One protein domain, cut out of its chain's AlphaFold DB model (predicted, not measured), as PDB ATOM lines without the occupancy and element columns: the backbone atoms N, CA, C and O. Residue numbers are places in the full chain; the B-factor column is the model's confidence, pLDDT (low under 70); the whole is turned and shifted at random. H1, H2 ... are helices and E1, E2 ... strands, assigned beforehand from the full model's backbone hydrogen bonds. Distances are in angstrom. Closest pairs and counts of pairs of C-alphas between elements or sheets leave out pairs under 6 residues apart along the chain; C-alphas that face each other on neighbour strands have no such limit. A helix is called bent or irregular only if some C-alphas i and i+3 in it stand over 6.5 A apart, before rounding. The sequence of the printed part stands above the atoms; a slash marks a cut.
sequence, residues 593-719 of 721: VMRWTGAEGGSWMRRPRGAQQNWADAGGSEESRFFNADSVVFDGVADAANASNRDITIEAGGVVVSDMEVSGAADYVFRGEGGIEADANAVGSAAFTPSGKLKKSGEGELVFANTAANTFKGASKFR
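This is residues 593 to 719 of the 721 residues of an uncharacterized protein of Ereboglobus luteus (UniProt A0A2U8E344). Little regular structure shows, but the chain winds in stacked turns, a short solenoid walled by sheets E2 E1 E3 E6 E9, E4 E7 E10 and E5 E8, with H1 at a corner between E3 and E4. The 127 printed residues, mostly strand with 43 in named elements, run E1 E2 E3 H1 E4 to E10; the five-strand sheet is mixed, the others parallel. It is compact, radius of gyration of the C-alphas 13.1 A, spanning 32 by 30 by 28 A.

Find C-alpha 593 at (-32.803, -33.944, 56.682), opening E1, residues 593 to 596; its sheet adds E2, 615 to 617, E3, 631 to 634, E6, 659 to 662, and E9, 694 to 696. Then find E4, 647 to 650, E7, 668 to 672, 13.5 A long, and E10, 702 to 704, ending at (-29.923, -36.042, 35.625). E5 is 655 to 657, E8 676 to 678. H1, 640 to 646, is irregular: C-alphas 641 and 644 are 8.7 A apart.

Look for N and O within hydrogen-bond range: N 595 and O 616, 2.8 A, in the antiparallel hairpin E1 and E2; N 632 and O 659, 2.9 A, in parallel E3 and E6; N 648 and O 669, 2.8 A, in parallel E4 and E7. E5 runs on into E6 at 95 degrees. H1 only grazes the sheet E4 E7 E10; 0 of its 3 O i to N i+4 pairs are within range, 2 of 4 O i to N i+3.

The C-alphas farthest apart, Gly 610 and Arg 719, stand 37.1 A apart. The printed part has no cut; links E1 to E2, E2 to E3 and E8 to E9 are long. Residues 608 to 611 have pLDDT under 70.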
ATOM      1  N   VAL A 593     -33.148 -32.892  57.642       96.31
ATOM      2  CA  VAL A 593     -32.803 -33.944  56.682       96.31
ATOM      3  C   VAL A 593     -34.105 -34.570  56.200       96.31
ATOM      4  O   VAL A 593     -34.765 -35.272  56.955       96.31
ATOM      5  N   MET A 594     -34.470 -34.337  54.948       96.75
ATOM      6  CA  MET A 594     -35.726 -34.772  54.353       96.75
ATOM      7  C   MET A 594     -35.531 -36.007  53.484       96.75
ATOM      8  O   MET A 594     -34.670 -36.048  52.611       96.75
ATOM      9  N   ARG A 595     -36.357 -37.026  53.699       97.62
ATOM     10  CA  ARG A 595     -36.428 -38.231  52.869       97.62
ATOM     11  C   ARG A 595     -37.545 -38.083  51.852       97.62
ATOM     12  O   ARG A 595     -38.652 -37.703  52.222       97.62
ATOM     13  N   TRP A 596     -37.265 -38.400  50.593       97.94
ATOM     14  CA  TRP A 596     -38.276 -38.411  49.540       97.94
ATOM     15  C   TRP A 596     -39.285 -39.540  49.765       97.94
ATOM     16  O   TRP A 596     -38.899 -40.703  49.881       97.94
ATOM     17  N   THR A 597     -40.573 -39.201  49.812       97.50
ATOM     18  CA  THR A 597     -41.686 -40.162  49.914       97.50
ATOM     19  C   THR A 597     -42.439 -40.302  48.595       97.50
ATOM     20  O   THR A 597     -43.051 -41.343  48.343       97.50
ATOM     21  N   GLY A 598     -42.434 -39.248  47.767       95.94
ATOM     22  CA  GLY A 598     -43.216 -39.163  46.535       95.94
ATOM     23  C   GLY A 598     -44.721 -39.362  46.746       95.94
ATOM     24  O   GLY A 598     -45.388 -39.829  45.828       95.94
ATOM     25  N   ALA A 599     -45.258 -39.092  47.942       96.19
ATOM     26  CA  ALA A 599     -46.646 -39.409  48.298       96.19
ATOM     27  C   ALA A 599     -47.702 -38.691  47.434       96.19
ATOM     28  O   ALA A 599     -48.796 -39.213  47.238       96.19
ATOM     29  N   GLU A 600     -47.360 -37.536  46.870       93.88
ATOM     30  CA  GLU A 600     -48.230 -36.684  46.054       93.88
ATOM     31  C   GLU A 600     -47.705 -36.512  44.617       93.88
ATOM     32  O   GLU A 600     -48.042 -35.558  43.915       93.88
ATOM     33  N   GLY A 601     -46.875 -37.450  44.149       94.50
ATOM     34  CA  GLY A 601     -46.370 -37.478  42.775       94.50
ATOM     35  C   GLY A 601     -44.880 -37.161  42.645       94.50
ATOM     36  O   GLY A 601     -44.178 -36.906  43.620       94.50
ATOM     37  N   GLY A 602     -44.383 -37.178  41.409       94.56
ATOM     38  CA  GLY A 602     -42.973 -36.959  41.067       94.56
ATOM     39  C   GLY A 602     -42.594 -35.493  40.842       94.56
ATOM     40  O   GLY A 602     -41.934 -35.205  39.855       94.56
ATOM     41  N   SER A 603     -43.037 -34.542  41.669       94.44
ATOM     42  CA  SER A 603     -42.647 -33.123  41.528       94.44
ATOM     43  C   SER A 603     -41.801 -32.656  42.711       94.44
ATOM     44  O   SER A 603     -42.153 -32.919  43.860       94.44
ATOM     45  N   TRP A 604     -40.708 -31.944  42.442       94.19
ATOM     46  CA  TRP A 604     -39.891 -31.282  43.456       94.19
ATOM     47  C   TRP A 604     -39.805 -29.790  43.147       94.19
ATOM     48  O   TRP A 604     -39.114 -29.354  42.223       94.19
ATOM     49  N   MET A 605     -40.547 -29.013  43.929       89.19
ATOM     50  CA  MET A 605     -40.734 -27.581  43.721       89.19
ATOM     51  C   MET A 605     -39.950 -26.780  44.762       89.19
ATOM     52  O   MET A 605     -39.845 -27.184  45.920       89.19
ATOM     53  N   ARG A 606     -39.440 -25.610  44.361       84.69
ATOM     54  CA  ARG A 606     -38.850 -24.626  45.290       84.69
ATOM     55  C   ARG A 606     -39.888 -24.049  46.249       84.69
ATOM     56  O   ARG A 606     -39.557 -23.675  47.370       84.69
ATOM     57  N   ARG A 607     -41.114 -23.913  45.749       78.94
ATOM     58  CA  ARG A 607     -42.258 -23.311  46.422       78.94
ATOM     59  C   ARG A 607     -43.431 -24.264  46.240       78.94
ATOM     60  O   ARG A 607     -44.008 -24.288  45.152       78.94
ATOM     61  N   PRO A 608     -43.737 -25.117  47.221       68.06
ATOM     62  CA  PRO A 608     -44.845 -26.036  47.070       68.06
ATOM     63  C   PRO A 608     -46.146 -25.238  46.891       68.06
ATOM     64  O   PRO A 608     -46.483 -24.375  47.698       68.06
ATOM     65  N   ARG A 609     -46.858 -25.473  45.783       66.12
ATOM     66  CA  ARG A 609     -48.207 -24.932  45.588       66.12
ATOM     67  C   ARG A 609     -49.172 -25.762  46.426       66.12
ATOM     68  O   ARG A 609     -49.540 -26.865  46.033       66.12
ATOM     69  N   GLY A 610     -49.552 -25.233  47.584       65.88
ATOM     70  CA  GLY A 610     -50.324 -25.975  48.579       65.88
ATOM     71  C   GLY A 610     -49.441 -26.913  49.403       65.88
ATOM     72  O   GLY A 610     -48.217 -26.844  49.358       65.88
ATOM     73  N   ALA A 611     -50.068 -27.802  50.170       60.09
ATOM     74  CA  ALA A 611     -49.369 -28.673  51.108       60.09
ATOM     75  C   ALA A 611     -48.676 -29.847  50.396       60.09
ATOM     76  O   ALA A 611     -49.048 -30.977  50.656       60.09
ATOM     77  N   GLN A 612     -47.704 -29.614  49.504       78.44
ATOM     78  CA  GLN A 612     -47.037 -30.717  48.807       78.44
ATOM     79  C   GLN A 612     -46.263 -31.620  49.793       78.44
ATOM     80  O   GLN A 612     -45.168 -31.259  50.233       78.44
ATOM     81  N   GLN A 613     -46.787 -32.808  50.106       89.94
ATOM     82  CA  GLN A 613     -46.275 -33.703  51.166       89.94
ATOM     83  C   GLN A 613     -45.361 -34.822  50.641       89.94
ATOM     84  O   GLN A 613     -45.453 -35.984  51.039       89.94
ATOM     85  N   ASN A 614     -44.459 -34.484  49.718       95.00
ATOM     86  CA  ASN A 614     -43.541 -35.443  49.087       95.00
ATOM     87  C   ASN A 614     -42.318 -35.819  49.937       95.00
ATOM     88  O   ASN A 614     -41.409 -36.498  49.445       95.00
ATOM     89  N   TRP A 615     -42.280 -35.384  51.194       95.69
ATOM     90  CA  TRP A 615     -41.124 -35.537  52.059       95.69
ATOM     91  C   TRP A 615     -41.513 -36.080  53.429       95.69
ATOM     92  O   TRP A 615     -42.670 -36.045  53.833       95.69
ATOM     93  N   ALA A 616     -40.525 -36.598  54.145       95.81
ATOM     94  CA  ALA A 616     -40.630 -36.930  55.556       95.81
ATOM     95  C   ALA A 616     -39.323 -36.557  56.251       95.81
ATOM     96  O   ALA A 616     -38.241 -36.853  55.738       95.81
ATOM     97  N   ASP A 617     -39.404 -35.917  57.412       95.06
ATOM     98  CA  ASP A 617     -38.222 -35.649  58.223       95.06
ATOM     99  C   ASP A 617     -37.566 -36.958  58.696       95.06
ATOM    100  O   ASP A 617     -38.177 -37.794  59.363       95.06
ATOM    101  N   ALA A 618     -36.280 -37.130  58.393       92.44
ATOM    102  CA  ALA A 618     -35.486 -38.266  58.848       92.44
ATOM    103  C   ALA A 618     -35.301 -38.285  60.377       92.44
ATOM    104  O   ALA A 618     -34.994 -39.340  60.933       92.44
ATOM    105  N   GLY A 619     -35.474 -37.139  61.044       90.69
ATOM    106  CA  GLY A 619     -35.507 -37.003  62.499       90.69
ATOM    107  C   GLY A 619     -36.828 -37.433  63.146       90.69
ATOM    108  O   GLY A 619     -36.882 -37.544  64.371       90.69
ATOM    109  N   GLY A 620     -37.867 -37.720  62.351       90.25
ATOM    110  CA  GLY A 620     -39.155 -38.232  62.818       90.25
ATOM    111  C   GLY A 620     -40.175 -37.173  63.247       90.25
ATOM    112  O   GLY A 620     -41.158 -37.537  63.891       90.25
ATOM    113  N   SER A 621     -39.974 -35.887  62.931       89.69
ATOM    114  CA  SER A 621     -41.046 -34.893  63.087       89.69
ATOM    115  C   SER A 621     -42.182 -35.113  62.077       89.69
ATOM    116  O   SER A 621     -42.016 -35.799  61.071       89.69
ATOM    117  N   GLU A 622     -43.347 -34.511  62.336       90.56
ATOM    118  CA  GLU A 622     -44.509 -34.555  61.427       90.56
ATOM    119  C   GLU A 622     -44.333 -33.688  60.170       90.56
ATOM    120  O   GLU A 622     -45.254 -33.557  59.367       90.56
ATOM    121  N   GLU A 623     -43.173 -33.060  59.987       90.69
ATOM    122  CA  GLU A 623     -42.942 -32.228  58.821       90.69
ATOM    123  C   GLU A 623     -42.765 -33.075  57.560       90.69
ATOM    124  O   GLU A 623     -41.903 -33.958  57.480       90.69
ATOM    125  N   SER A 624     -43.576 -32.759  56.556       92.00
ATOM    126  CA  SER A 624     -43.664 -33.499  55.302       92.00
ATOM    127  C   SER A 624     -43.290 -32.667  54.075       92.00
ATOM    128  O   SER A 624     -43.417 -33.128  52.937       92.00
ATOM    129  N   ARG A 625     -42.791 -31.443  54.289       90.50
ATOM    130  CA  ARG A 625     -42.409 -30.510  53.227       90.50
ATOM    131  C   ARG A 625     -40.911 -30.258  53.199       90.50
ATOM    132  O   ARG A 625     -40.236 -30.192  54.229       90.50
ATOM    133  N   PHE A 626     -40.412 -30.075  51.988       92.25
ATOM    134  CA  PHE A 626     -39.059 -29.610  51.727       92.25
ATOM    135  C   PHE A 626     -39.012 -28.085  51.749       92.25
ATOM    136  O   PHE A 626     -39.861 -27.424  51.154       92.25
ATOM    137  N   PHE A 627     -37.969 -27.544  52.370       90.69
ATOM    138  CA  PHE A 627     -37.594 -26.145  52.245       90.69
ATOM    139  C   PHE A 627     -36.180 -26.047  51.683       90.69
ATOM    140  O   PHE A 627     -35.329 -26.905  51.928       90.69
ATOM    141  N   ASN A 628     -35.909 -24.968  50.948       91.25
ATOM    142  CA  ASN A 628     -34.557 -24.707  50.471       91.25
ATOM    143  C   ASN A 628     -33.542 -24.736  51.627       91.25
ATOM    144  O   ASN A 628     -33.816 -24.277  52.738       91.25
ATOM    145  N   ALA A 629     -32.357 -25.253  51.310       93.31
ATOM    146  CA  ALA A 629     -31.266 -25.575  52.224       93.31
ATOM    147  C   ALA A 629     -31.505 -26.777  53.155       93.31
ATOM    148  O   ALA A 629     -30.680 -27.035  54.026       93.31
ATOM    149  N   ASP A 630     -32.565 -27.563  52.962       95.19
ATOM    150  CA  ASP A 630     -32.633 -28.893  53.573       95.19
ATOM    151  C   ASP A 630     -31.599 -29.844  52.971       95.19
ATOM    152  O   ASP A 630     -31.194 -29.722  51.810       95.19
ATOM    153  N   SER A 631     -31.200 -30.834  53.764       96.69
ATOM    154  CA  SER A 631     -30.491 -32.005  53.261       96.69
ATOM    155  C   SER A 631     -31.521 -32.995  52.745       96.69
ATOM    156  O   SER A 631     -32.524 -33.218  53.412       96.69
ATOM    157  N   VAL A 632     -31.298 -33.597  51.582       98.00
ATOM    158  CA  VAL A 632     -32.263 -34.525  50.980       98.00
ATOM    159  C   VAL A 632     -31.693 -35.929  50.829       98.00
ATOM    160  O   VAL A 632     -30.516 -36.109  50.509       98.00
ATOM    161  N   VAL A 633     -32.543 -36.931  51.044       98.06
ATOM    162  CA  VAL A 633     -32.210 -38.356  50.980       98.06
ATOM    163  C   VAL A 633     -33.188 -39.083  50.059       98.06
ATOM    164  O   VAL A 633     -34.401 -39.058  50.268       98.06
ATOM    165  N   PHE A 634     -32.633 -39.786  49.080       98.19
ATOM    166  CA  PHE A 634     -33.320 -40.665  48.139       98.19
ATOM    167  C   PHE A 634     -32.748 -42.079  48.305       98.19
ATOM    168  O   PHE A 634     -31.690 -42.387  47.760       98.19
ATOM    169  N   ASP A 635     -33.374 -42.922  49.127       97.56
ATOM    170  CA  ASP A 635     -32.836 -44.243  49.503       97.56
ATOM    171  C   ASP A 635     -33.728 -45.433  49.119       97.56
ATOM    172  O   ASP A 635     -33.392 -46.586  49.398       97.56
ATOM    173  N   GLY A 636     -34.869 -45.172  48.478       96.94
ATOM    174  CA  GLY A 636     -35.835 -46.193  48.092       96.94
ATOM    175  C   GLY A 636     -36.725 -46.712  49.228       96.94
ATOM    176  O   GLY A 636     -37.592 -47.550  48.966       96.94
ATOM    177  N   VAL A 637     -36.501 -46.282  50.479       96.50
ATOM    178  CA  VAL A 637     -37.200 -46.814  51.660       96.50
ATOM    179  C   VAL A 637     -38.508 -46.068  51.892       96.50
ATOM    180  O   VAL A 637     -39.561 -46.693  52.008       96.50
ATOM    181  N   ALA A 638     -38.448 -44.738  51.959       96.19
ATOM    182  CA  ALA A 638     -39.609 -43.905  52.285       96.19
ATOM    183  C   ALA A 638     -40.619 -43.786  51.126       96.19
ATOM    184  O   ALA A 638     -41.801 -43.552  51.358       96.19
ATOM    185  N   ASP A 639     -40.176 -44.009  49.889       97.50
ATOM    186  CA  ASP A 639     -40.994 -43.974  48.673       97.50
ATOM    187  C   ASP A 639     -41.311 -45.373  48.117       97.50
ATOM    188  O   ASP A 639     -41.762 -45.498  46.979       97.50
ATOM    189  N   ALA A 640     -41.093 -46.443  48.891       97.56
ATOM    190  CA  ALA A 640     -41.323 -47.818  48.437       97.56
ATOM    191  C   ALA A 640     -42.771 -48.056  47.959       97.56
ATOM    192  O   ALA A 640     -42.995 -48.833  47.031       97.56
ATOM    193  N   ALA A 641     -43.744 -47.360  48.556       97.38
ATOM    194  CA  ALA A 641     -45.149 -47.397  48.145       97.38
ATOM    195  C   ALA A 641     -45.444 -46.572  46.874       97.38
ATOM    196  O   ALA A 641     -46.488 -46.763  46.256       97.38
ATOM    197  N   ASN A 642     -44.525 -45.690  46.466       97.44
ATOM    198  CA  ASN A 642     -44.701 -44.696  45.406       97.44
ATOM    199  C   ASN A 642     -43.580 -44.776  44.357       97.44
ATOM    200  O   ASN A 642     -43.122 -43.756  43.844       97.44
ATOM    201  N   ALA A 643     -43.125 -45.985  44.012       97.31
ATOM    202  CA  ALA A 643     -41.982 -46.177  43.113       97.31
ATOM    203  C   ALA A 643     -42.155 -45.532  41.718       97.31
ATOM    204  O   ALA A 643     -41.162 -45.192  41.078       97.31
ATOM    205  N   SER A 644     -43.392 -45.313  41.252       96.56
ATOM    206  CA  SER A 644     -43.680 -44.581  40.004       96.56
ATOM    207  C   SER A 644     -43.293 -43.100  40.055       96.56
ATOM    208  O   SER A 644     -43.152 -42.473  39.011       96.56
ATOM    209  N   ASN A 645     -43.108 -42.542  41.253       97.12
ATOM    210  CA  ASN A 645     -42.836 -41.124  41.492       97.12
ATOM    211  C   ASN A 645     -41.334 -40.846  41.676       97.12
ATOM    212  O   ASN A 645     -40.950 -39.821  42.234       97.12
ATOM    213  N   ARG A 646     -40.482 -41.769  41.213       97.81
ATOM    214  CA  ARG A 646     -39.016 -41.632  41.175       97.81
ATOM    215  C   ARG A 646     -38.496 -40.976  39.893       97.81
ATOM    216  O   ARG A 646     -37.314 -40.644  39.814       97.81
ATOM    217  N   ASP A 647     -39.373 -40.764  38.909       97.62
ATOM    218  CA  ASP A 647     -39.155 -39.789  37.838       97.62
ATOM    219  C   ASP A 647     -39.627 -38.417  38.346       97.62
ATOM    220  O   ASP A 647     -40.823 -38.123  38.398       97.62
ATOM    221  N   ILE A 648     -38.672 -37.632  38.837       97.75
ATOM    222  CA  ILE A 648     -38.883 -36.403  39.597       97.75
ATOM    223  C   ILE A 648     -38.669 -35.198  38.685       97.75
ATOM    224  O   ILE A 648     -37.564 -34.927  38.223       97.75
ATOM    225  N   THR A 649     -39.717 -34.420  38.458       96.62
ATOM    226  CA  THR A 649     -39.667 -33.152  37.731       96.62
ATOM    227  C   THR A 649     -39.307 -32.007  38.674       96.62
ATOM    228  O   THR A 649     -40.020 -31.746  39.641       96.62
ATOM    229  N   ILE A 650     -38.225 -31.297  38.361       94.94
ATOM    230  CA  ILE A 650     -37.780 -30.076  39.032       94.94
ATOM    231  C   ILE A 650     -38.326 -28.873  38.266       94.94
ATOM    232  O   ILE A 650     -38.056 -28.689  37.071       94.94
ATOM    233  N   GLU A 651     -39.104 -28.049  38.955       90.31
ATOM    234  CA  GLU A 651     -39.724 -26.872  38.354       90.31
ATOM    235  C   GLU A 651     -38.718 -25.784  37.968       90.31
ATOM    236  O   GLU A 651     -37.592 -25.720  38.467       90.31
ATOM    237  N   ALA A 652     -39.145 -24.901  37.061       84.62
ATOM    238  CA  ALA A 652     -38.386 -23.711  36.707       84.62
ATOM    239  C   ALA A 652     -38.022 -22.908  37.971       84.62
ATOM    240  O   ALA A 652     -38.818 -22.767  38.895       84.62
ATOM    241  N   GLY A 653     -36.786 -22.407  38.021       84.56
ATOM    242  CA  GLY A 653     -36.208 -21.773  39.212       84.56
ATOM    243  C   GLY A 653     -35.341 -22.702  40.069       84.56
ATOM    244  O   GLY A 653     -34.532 -22.196  40.846       84.56
ATOM    245  N   GLY A 654     -35.437 -24.025  39.870       92.00
ATOM    246  CA  GLY A 654     -34.574 -25.014  40.522       92.00
ATOM    247  C   GLY A 654     -34.773 -25.117  42.033       92.00
ATOM    248  O   GLY A 654     -35.603 -24.430  42.620       92.00
ATOM    249  N   VAL A 655     -33.996 -25.982  42.676       94.38
ATOM    250  CA  VAL A 655     -34.041 -26.230  44.125       94.38
ATOM    251  C   VAL A 655     -32.651 -26.071  44.729       94.38
ATOM    252  O   VAL A 655     -31.651 -26.412  44.096       94.38
ATOM    253  N   VAL A 656     -32.588 -25.564  45.962       94.19
ATOM    254  CA  VAL A 656     -31.329 -25.423  46.704       94.19
ATOM    255  C   VAL A 656     -31.351 -26.379  47.883       94.19
ATOM    256  O   VAL A 656     -32.245 -26.300  48.718       94.19
ATOM    257  N   VAL A 657     -30.361 -27.256  47.979       96.44
ATOM    258  CA  VAL A 657     -30.190 -28.210  49.080       96.44
ATOM    259  C   VAL A 657     -28.891 -27.931  49.816       96.44
ATOM    260  O   VAL A 657     -27.931 -27.414  49.247       96.44
ATOM    261  N   SER A 658     -28.814 -28.299  51.086       96.81
ATOM    262  CA  SER A 658     -27.538 -28.271  51.799       96.81
ATOM    263  C   SER A 658     -26.668 -29.478  51.469       96.81
ATOM    264  O   SER A 658     -25.446 -29.392  51.521       96.81
ATOM    265  N   ASP A 659     -27.305 -30.612  51.172       97.06
ATOM    266  CA  ASP A 659     -26.702 -31.898  50.832       97.06
ATOM    267  C   ASP A 659     -27.701 -32.751  50.056       97.06
ATOM    268  O   ASP A 659     -28.906 -32.644  50.265       97.06
ATOM    269  N   MET A 660     -27.194 -33.636  49.200       98.12
ATOM    270  CA  MET A 660     -28.003 -34.626  48.500       98.12
ATOM    271  C   MET A 660     -27.384 -36.012  48.656       98.12
ATOM    272  O   MET A 660     -26.231 -36.241  48.280       98.12
ATOM    273  N   GLU A 661     -28.153 -36.956  49.185       97.94
ATOM    274  CA  GLU A 661     -27.782 -38.363  49.289       97.94
ATOM    275  C   GLU A 661     -28.720 -39.225  48.449       97.94
ATOM    276  O   GLU A 661     -29.935 -39.185  48.614       97.94
ATOM    277  N   VAL A 662     -28.140 -40.027  47.560       97.62
ATOM    278  CA  VAL A 662     -28.844 -41.041  46.778       97.62
ATOM    279  C   VAL A 662     -28.224 -42.395  47.116       97.62
ATOM    280  O   VAL A 662     -27.012 -42.590  46.974       97.62
ATOM    281  N   SER A 663     -29.025 -43.327  47.622       97.38
ATOM    282  CA  SER A 663     -28.563 -44.627  48.112       97.38
ATOM    283  C   SER A 663     -29.553 -45.756  47.803       97.38
ATOM    284  O   SER A 663     -30.612 -45.527  47.227       97.38
ATOM    285  N   GLY A 664     -29.197 -46.993  48.158       96.19
ATOM    286  CA  GLY A 664     -30.067 -48.154  47.964       96.19
ATOM    287  C   GLY A 664     -30.104 -48.688  46.526       96.19
ATOM    288  O   GLY A 664     -29.218 -48.418  45.713       96.19
ATOM    289  N   ALA A 665     -31.113 -49.515  46.248       97.00
ATOM    290  CA  ALA A 665     -31.314 -50.193  44.962       97.00
ATOM    291  C   ALA A 665     -32.373 -49.511  44.073       97.00
ATOM    292  O   ALA A 665     -32.736 -50.047  43.033       97.00
ATOM    293  N   ALA A 666     -32.919 -48.371  44.505       98.00
ATOM    294  CA  ALA A 666     -33.927 -47.631  43.756       98.00
ATOM    295  C   ALA A 666     -33.287 -46.709  42.711       98.00
ATOM    296  O   ALA A 666     -32.316 -46.012  43.013       98.00
ATOM    297  N   ASP A 667     -33.879 -46.675  41.519       98.00
ATOM    298  CA  ASP A 667     -33.473 -45.780  40.437       98.00
ATOM    299  C   ASP A 667     -34.212 -44.444  40.543       98.00
ATOM    300  O   ASP A 667     -35.428 -44.422  40.751       98.00
ATOM    301  N   TYR A 668     -33.489 -43.338  40.365       98.31
ATOM    302  CA  TYR A 668     -34.041 -41.983  40.376       98.31
ATOM    303  C   TYR A 668     -33.651 -41.218  39.116       98.31
ATOM    304  O   TYR A 668     -32.482 -41.183  38.721       98.31
ATOM    305  N   VAL A 669     -34.632 -40.543  38.518       98.25
ATOM    306  CA  VAL A 669     -34.436 -39.672  37.356       98.25
ATOM    307  C   VAL A 669     -34.916 -38.274  37.713       98.25
ATOM    308  O   VAL A 669     -36.072 -38.094  38.059       98.25
ATOM    309  N   PHE A 670     -34.049 -37.274  37.595       98.06
ATOM    310  CA  PHE A 670     -34.408 -35.868  37.764       98.06
ATOM    311  C   PHE A 670     -34.599 -35.222  36.394       98.06
ATOM    312  O   PHE A 670     -33.677 -35.214  35.584       98.06
ATOM    313  N   ARG A 671     -35.783 -34.682  36.113       97.56
ATOM    314  CA  ARG A 671     -36.152 -33.997  34.864       97.56
ATOM    315  C   ARG A 671     -36.598 -32.568  35.145       97.56
ATOM    316  O   ARG A 671     -36.587 -32.118  36.280       97.56
ATOM    317  N   GLY A 672     -37.036 -31.867  34.105       94.56
ATOM    318  CA  GLY A 672     -37.625 -30.535  34.222       94.56
ATOM    319  C   GLY A 672     -36.675 -29.420  33.810       94.56
ATOM    320  O   GLY A 672     -35.578 -29.666  33.307       94.56
ATOM    321  N   GLU A 673     -37.150 -28.188  33.954       93.12
ATOM    322  CA  GLU A 673     -36.423 -26.994  33.515       93.12
ATOM    323  C   GLU A 673     -35.467 -26.469  34.594       93.12
ATOM    324  O   GLU A 673     -34.503 -25.786  34.258       93.12
ATOM    325  N   GLY A 674     -35.699 -26.809  35.867       94.00
ATOM    326  CA  GLY A 674     -34.874 -26.387  37.000       94.00
ATOM    327  C   GLY A 674     -33.638 -27.247  37.251       94.00
ATOM    328  O   GLY A 674     -33.558 -28.396  36.823       94.00
ATOM    329  N   GLY A 675     -32.659 -26.665  37.947       95.50
ATOM    330  CA  GLY A 675     -31.426 -27.318  38.399       95.50
ATOM    331  C   GLY A 675     -31.446 -27.629  39.895       95.50
ATOM    332  O   GLY A 675     -32.273 -27.085  40.627       95.50
ATOM    333  N   ILE A 676     -30.521 -28.474  40.353       97.19
ATOM    334  CA  ILE A 676     -30.235 -28.693  41.779       97.19
ATOM    335  C   ILE A 676     -28.945 -27.961  42.133       97.19
ATOM    336  O   ILE A 676     -27.899 -28.229  41.543       97.19
ATOM    337  N   GLU A 677     -28.996 -27.084  43.128       96.56
ATOM    338  CA  GLU A 677     -27.810 -26.477  43.728       96.56
ATOM    339  C   GLU A 677     -27.587 -27.041  45.134       96.56
ATOM    340  O   GLU A 677     -28.405 -26.822  46.021       96.56
ATOM    341  N   ALA A 678     -26.474 -27.743  45.359       96.94
ATOM    342  CA  ALA A 678     -26.047 -28.137  46.698       96.94
ATOM    343  C   ALA A 678     -25.000 -27.159  47.251       96.94
ATOM    344  O   ALA A 678     -23.872 -27.094  46.746       96.94
ATOM    345  N   ASP A 679     -25.354 -26.434  48.312       95.75
ATOM    346  CA  ASP A 679     -24.495 -25.445  48.968       95.75
ATOM    347  C   ASP A 679     -24.570 -25.554  50.493       95.75
ATOM    348  O   ASP A 679     -25.610 -25.320  51.107       95.75
ATOM    349  N   ALA A 680     -23.428 -25.836  51.123       94.81
ATOM    350  CA  ALA A 680     -23.343 -25.902  52.576       94.81
ATOM    351  C   ALA A 680     -23.639 -24.557  53.265       94.81
ATOM    352  O   ALA A 680     -24.078 -24.543  54.411       94.81
ATOM    353  N   ASN A 681     -23.410 -23.439  52.570       92.62
ATOM    354  CA  ASN A 681     -23.616 -22.089  53.097       92.62
ATOM    355  C   ASN A 681     -25.056 -21.590  52.928       92.62
ATOM    356  O   ASN A 681     -25.375 -20.509  53.419       92.62
ATOM    357  N   ALA A 682     -25.923 -22.341  52.240       88.56
ATOM    358  CA  ALA A 682     -27.335 -21.983  52.122       88.56
ATOM    359  C   ALA A 682     -28.099 -22.178  53.446       88.56
ATOM    360  O   ALA A 682     -29.172 -21.608  53.631       88.56
ATOM    361  N   VAL A 683     -27.545 -22.972  54.370       87.19
ATOM    362  CA  VAL A 683     -28.144 -23.276  55.673       87.19
ATOM    363  C   VAL A 683     -28.033 -22.084  56.616       87.19
ATOM    364  O   VAL A 683     -26.937 -21.602  56.894       87.19
ATOM    365  N   GLY A 684     -29.168 -21.662  57.178       78.00
ATOM    366  CA  GLY A 684     -29.189 -20.682  58.264       78.00
ATOM    367  C   GLY A 684     -28.824 -21.321  59.606       78.00
ATOM    368  O   GLY A 684     -27.820 -20.975  60.225       78.00
ATOM    369  N   SER A 685     -29.639 -22.278  60.051       84.81
ATOM    370  CA  SER A 685     -29.355 -23.134  61.205       84.81
ATOM    371  C   SER A 685     -29.802 -24.560  60.894       84.81
ATOM    372  O   SER A 685     -30.815 -24.750  60.226       84.81
ATOM    373  N   ALA A 686     -29.037 -25.559  61.327       86.56
ATOM    374  CA  ALA A 686     -29.372 -26.961  61.101       86.56
ATOM    375  C   ALA A 686     -28.943 -27.830  62.278       86.56
ATOM    376  O   ALA A 686     -27.917 -27.585  62.917       86.56
ATOM    377  N   ALA A 687     -29.694 -28.908  62.499       86.25
ATOM    378  CA  ALA A 687     -29.326 -29.982  63.421       86.25
ATOM    379  C   ALA A 687     -28.279 -30.959  62.836       86.25
ATOM    380  O   ALA A 687     -27.883 -31.918  63.498       86.25
ATOM    381  N   PHE A 688     -27.831 -30.736  61.598       91.62
ATOM    382  CA  PHE A 688     -26.846 -31.550  60.889       91.62
ATOM    383  C   PHE A 688     -25.692 -30.682  60.361       91.62
ATOM    384  O   PHE A 688     -25.772 -29.456  60.346       91.62
ATOM    385  N   THR A 689     -24.597 -31.315  59.933       94.31
ATOM    386  CA  THR A 689     -23.453 -30.615  59.326       94.31
ATOM    387  C   THR A 689     -23.597 -30.597  57.804       94.31
ATOM    388  O   THR A 689     -23.388 -31.649  57.191       94.31
ATOM    389  N   PRO A 690     -23.922 -29.448  57.189       95.69
ATOM    390  CA  PRO A 690     -24.099 -29.371  55.750       95.69
ATOM    391  C   PRO A 690     -22.754 -29.504  55.023       95.69
ATOM    392  O   PRO A 690     -21.733 -28.996  55.492       95.69
ATOM    393  N   SER A 691     -22.724 -30.197  53.885       95.75
ATOM    394  CA  SER A 691     -21.488 -30.432  53.126       95.75
ATOM    395  C   SER A 691     -21.498 -29.908  51.688       95.75
ATOM    396  O   SER A 691     -20.422 -29.792  51.096       95.75
ATOM    397  N   GLY A 692     -22.663 -29.554  51.136       96.06
ATOM    398  CA  GLY A 692     -22.829 -29.072  49.763       96.06
ATOM    399  C   GLY A 692     -22.567 -30.153  48.713       96.06
ATOM    400  O   GLY A 692     -22.205 -29.832  47.582       96.06
ATOM    401  N   LYS A 693     -22.645 -31.438  49.090       96.69
ATOM    402  CA  LYS A 693     -22.202 -32.570  48.254       96.69
ATOM    403  C   LYS A 693     -23.372 -33.373  47.708       96.69
ATOM    404  O   LYS A 693     -24.373 -33.556  48.393       96.69
ATOM    405  N   LEU A 694     -23.143 -33.987  46.546       97.19
ATOM    406  CA  LEU A 694     -23.840 -35.202  46.126       97.19
ATOM    407  C   LEU A 694     -23.088 -36.442  46.632       97.19
ATOM    408  O   LEU A 694     -21.903 -36.631  46.329       97.19
ATOM    409  N   LYS A 695     -23.780 -37.309  47.375       97.25
ATOM    410  CA  LYS A 695     -23.309 -38.644  47.765       97.25
ATOM    411  C   LYS A 695     -24.140 -39.689  47.031       97.25
ATOM    412  O   LYS A 695     -25.330 -39.805  47.297       97.25
ATOM    413  N   LYS A 696     -23.509 -40.477  46.155       96.81
ATOM    414  CA  LYS A 696     -24.145 -41.651  45.538       96.81
ATOM    415  C   LYS A 696     -23.535 -42.934  46.095       96.81
ATOM    416  O   LYS A 696     -22.314 -43.117  46.067       96.81
ATOM    417  N   SER A 697     -24.395 -43.814  46.594       95.88
ATOM    418  CA  SER A 697     -24.065 -45.180  47.015       95.88
ATOM    419  C   SER A 697     -25.173 -46.157  46.600       95.88
ATOM    420  O   SER A 697     -26.198 -45.723  46.076       95.88
ATOM    421  N   GLY A 698     -24.968 -47.463  46.775       96.19
ATOM    422  CA  GLY A 698     -25.941 -48.486  46.374       96.19
ATOM    423  C   GLY A 698     -26.021 -48.729  44.861       96.19
ATOM    424  O   GLY A 698     -25.420 -47.998  44.069       96.19
ATOM    425  N   GLU A 699     -26.754 -49.778  44.491       96.31
ATOM    426  CA  GLU A 699     -26.835 -50.327  43.130       96.31
ATOM    427  C   GLU A 699     -27.750 -49.529  42.188       96.31
ATOM    428  O   GLU A 699     -27.562 -49.611  40.978       96.31
ATOM    429  N   GLY A 700     -28.699 -48.743  42.716       96.88
ATOM    430  CA  GLY A 700     -29.679 -48.019  41.894       96.88
ATOM    431  C   GLY A 700     -29.057 -46.947  40.990       96.88
ATOM    432  O   GLY A 700     -28.011 -46.374  41.308       96.88
ATOM    433  N   GLU A 701     -29.693 -46.645  39.867       97.25
ATOM    434  CA  GLU A 701     -29.270 -45.630  38.906       97.25
ATOM    435  C   GLU A 701     -29.650 -44.209  39.367       97.25
ATOM    436  O   GLU A 701     -30.688 -43.978  39.985       97.25
ATOM    437  N   LEU A 702     -28.796 -43.227  39.064       97.31
ATOM    438  CA  LEU A 702     -29.086 -41.804  39.248       97.31
ATOM    439  C   LEU A 702     -28.904 -41.083  37.914       97.31
ATOM    440  O   LEU A 702     -27.780 -40.978  37.420       97.31
ATOM    441  N   VAL A 703     -29.992 -40.539  37.374       97.88
ATOM    442  CA  VAL A 703     -29.993 -39.829  36.092       97.88
ATOM    443  C   VAL A 703     -30.385 -38.369  36.294       97.88
ATOM    444  O   VAL A 703     -31.444 -38.068  36.837       97.88
ATOM    445  N   PHE A 704     -29.563 -37.451  35.787       97.31
ATOM    446  CA  PHE A 704     -29.923 -36.042  35.625       97.31
ATOM    447  C   PHE A 704     -30.293 -35.783  34.162       97.31
ATOM    448  O   PHE A 704     -29.430 -35.727  33.289       97.31
ATOM    449  N   ALA A 705     -31.588 -35.658  33.898       97.31
ATOM    450  CA  ALA A 705     -32.188 -35.366  32.597       97.31
ATOM    451  C   ALA A 705     -32.944 -34.018  32.588       97.31
ATOM    452  O   ALA A 705     -33.748 -33.753  31.691       97.31
ATOM    453  N   ASN A 706     -32.718 -33.176  33.597       96.94
ATOM    454  CA  ASN A 706     -33.177 -31.795  33.657       96.94
ATOM    455  C   ASN A 706     -32.298 -30.880  32.785       96.94
ATOM    456  O   ASN A 706     -31.148 -31.204  32.491       96.94
ATOM    457  N   THR A 707     -32.846 -29.753  32.324       96.25
ATOM    458  CA  THR A 707     -32.169 -28.894  31.334       96.25
ATOM    459  C   THR A 707     -31.290 -27.806  31.944       96.25
ATOM    460  O   THR A 707     -30.353 -27.359  31.285       96.25
ATOM    461  N   ALA A 708     -31.575 -27.354  33.168       94.94
ATOM    462  CA  ALA A 708     -30.689 -26.438  33.884       94.94
ATOM    463  C   ALA A 708     -29.554 -27.190  34.594       94.94
ATOM    464  O   ALA A 708     -29.629 -28.389  34.853       94.94
ATOM    465  N   ALA A 709     -28.473 -26.470  34.897       96.44
ATOM    466  CA  ALA A 709     -27.280 -27.060  35.489       96.44
ATOM    467  C   ALA A 709     -27.535 -27.577  36.913       96.44
ATOM    468  O   ALA A 709     -28.116 -26.878  37.743       96.44
ATOM    469  N   ASN A 710     -27.010 -28.766  37.214       96.69
ATOM    470  CA  ASN A 710     -26.890 -29.263  38.582       96.69
ATOM    471  C   ASN A 710     -25.496 -28.921  39.111       96.69
ATOM    472  O   ASN A 710     -24.489 -29.324  38.522       96.69
ATOM    473  N   THR A 711     -25.433 -28.174  40.209       96.75
ATOM    474  CA  THR A 711     -24.190 -27.648  40.778       96.75
ATOM    475  C   THR A 711     -24.017 -28.154  42.202       96.75
ATOM    476  O   THR A 711     -24.878 -27.941  43.046       96.75
ATOM    477  N   PHE A 712     -22.881 -28.784  42.498       96.75
ATOM    478  CA  PHE A 712     -22.554 -29.281  43.836       96.75
ATOM    479  C   PHE A 712     -21.262 -28.608  44.300       96.75
ATOM    480  O   PHE A 712     -20.189 -28.901  43.771       96.75
ATOM    481  N   LYS A 713     -21.359 -27.653  45.235       95.44
ATOM    482  CA  LYS A 713     -20.204 -26.833  45.657       95.44
ATOM    483  C   LYS A 713     -19.201 -27.625  46.500       95.44
ATOM    484  O   LYS A 713     -18.015 -27.301  46.522       95.44
ATOM    485  N   GLY A 714     -19.655 -28.672  47.183       92.50
ATOM    486  CA  GLY A 714     -18.799 -29.639  47.859       92.50
ATOM    487  C   GLY A 714     -18.324 -30.742  46.909       92.50
ATOM    488  O   GLY A 714     -19.050 -31.162  46.014       92.50
ATOM    489  N   ALA A 715     -17.119 -31.278  47.139       84.69
ATOM    490  CA  ALA A 715     -16.588 -32.388  46.341       84.69
ATOM    491  C   ALA A 715     -17.530 -33.613  46.358       84.69
ATOM    492  O   ALA A 715     -17.695 -34.250  47.407       84.69
ATOM    493  N   SER A 716     -18.115 -33.942  45.202       86.44
ATOM    494  CA  SER A 716     -18.996 -35.101  45.022       86.44
ATOM    495  C   SER A 716     -18.263 -36.408  45.318       86.44
ATOM    496  O   SER A 716     -17.096 -36.583  44.957       86.44
ATOM    497  N   LYS A 717     -18.946 -37.347  45.977       80.50
ATOM    498  CA  LYS A 717     -18.383 -38.655  46.326       80.50
ATOM    499  C   LYS A 717     -19.228 -39.764  45.713       80.50
ATOM    500  O   LYS A 717     -20.352 -40.002  46.147       80.50
ATOM    501  N   PHE A 718     -18.634 -40.475  44.763       81.00
ATOM    502  CA  PHE A 718     -19.182 -41.695  44.184       81.00
ATOM    503  C   PHE A 718     -18.433 -42.877  44.795       81.00
ATOM    504  O   PHE A 718     -17.208 -42.963  44.682       81.00
ATOM    505  N   ARG A 719     -19.136 -43.759  45.508       70.06
ATOM    506  CA  ARG A 719     -18.575 -45.065  45.867       70.06
ATOM    507  C   ARG A 719     -18.932 -46.029  44.744       70.06
ATOM    508  O   ARG A 719     -20.114 -46.193  44.461       70.06
TER     509      ARG A 719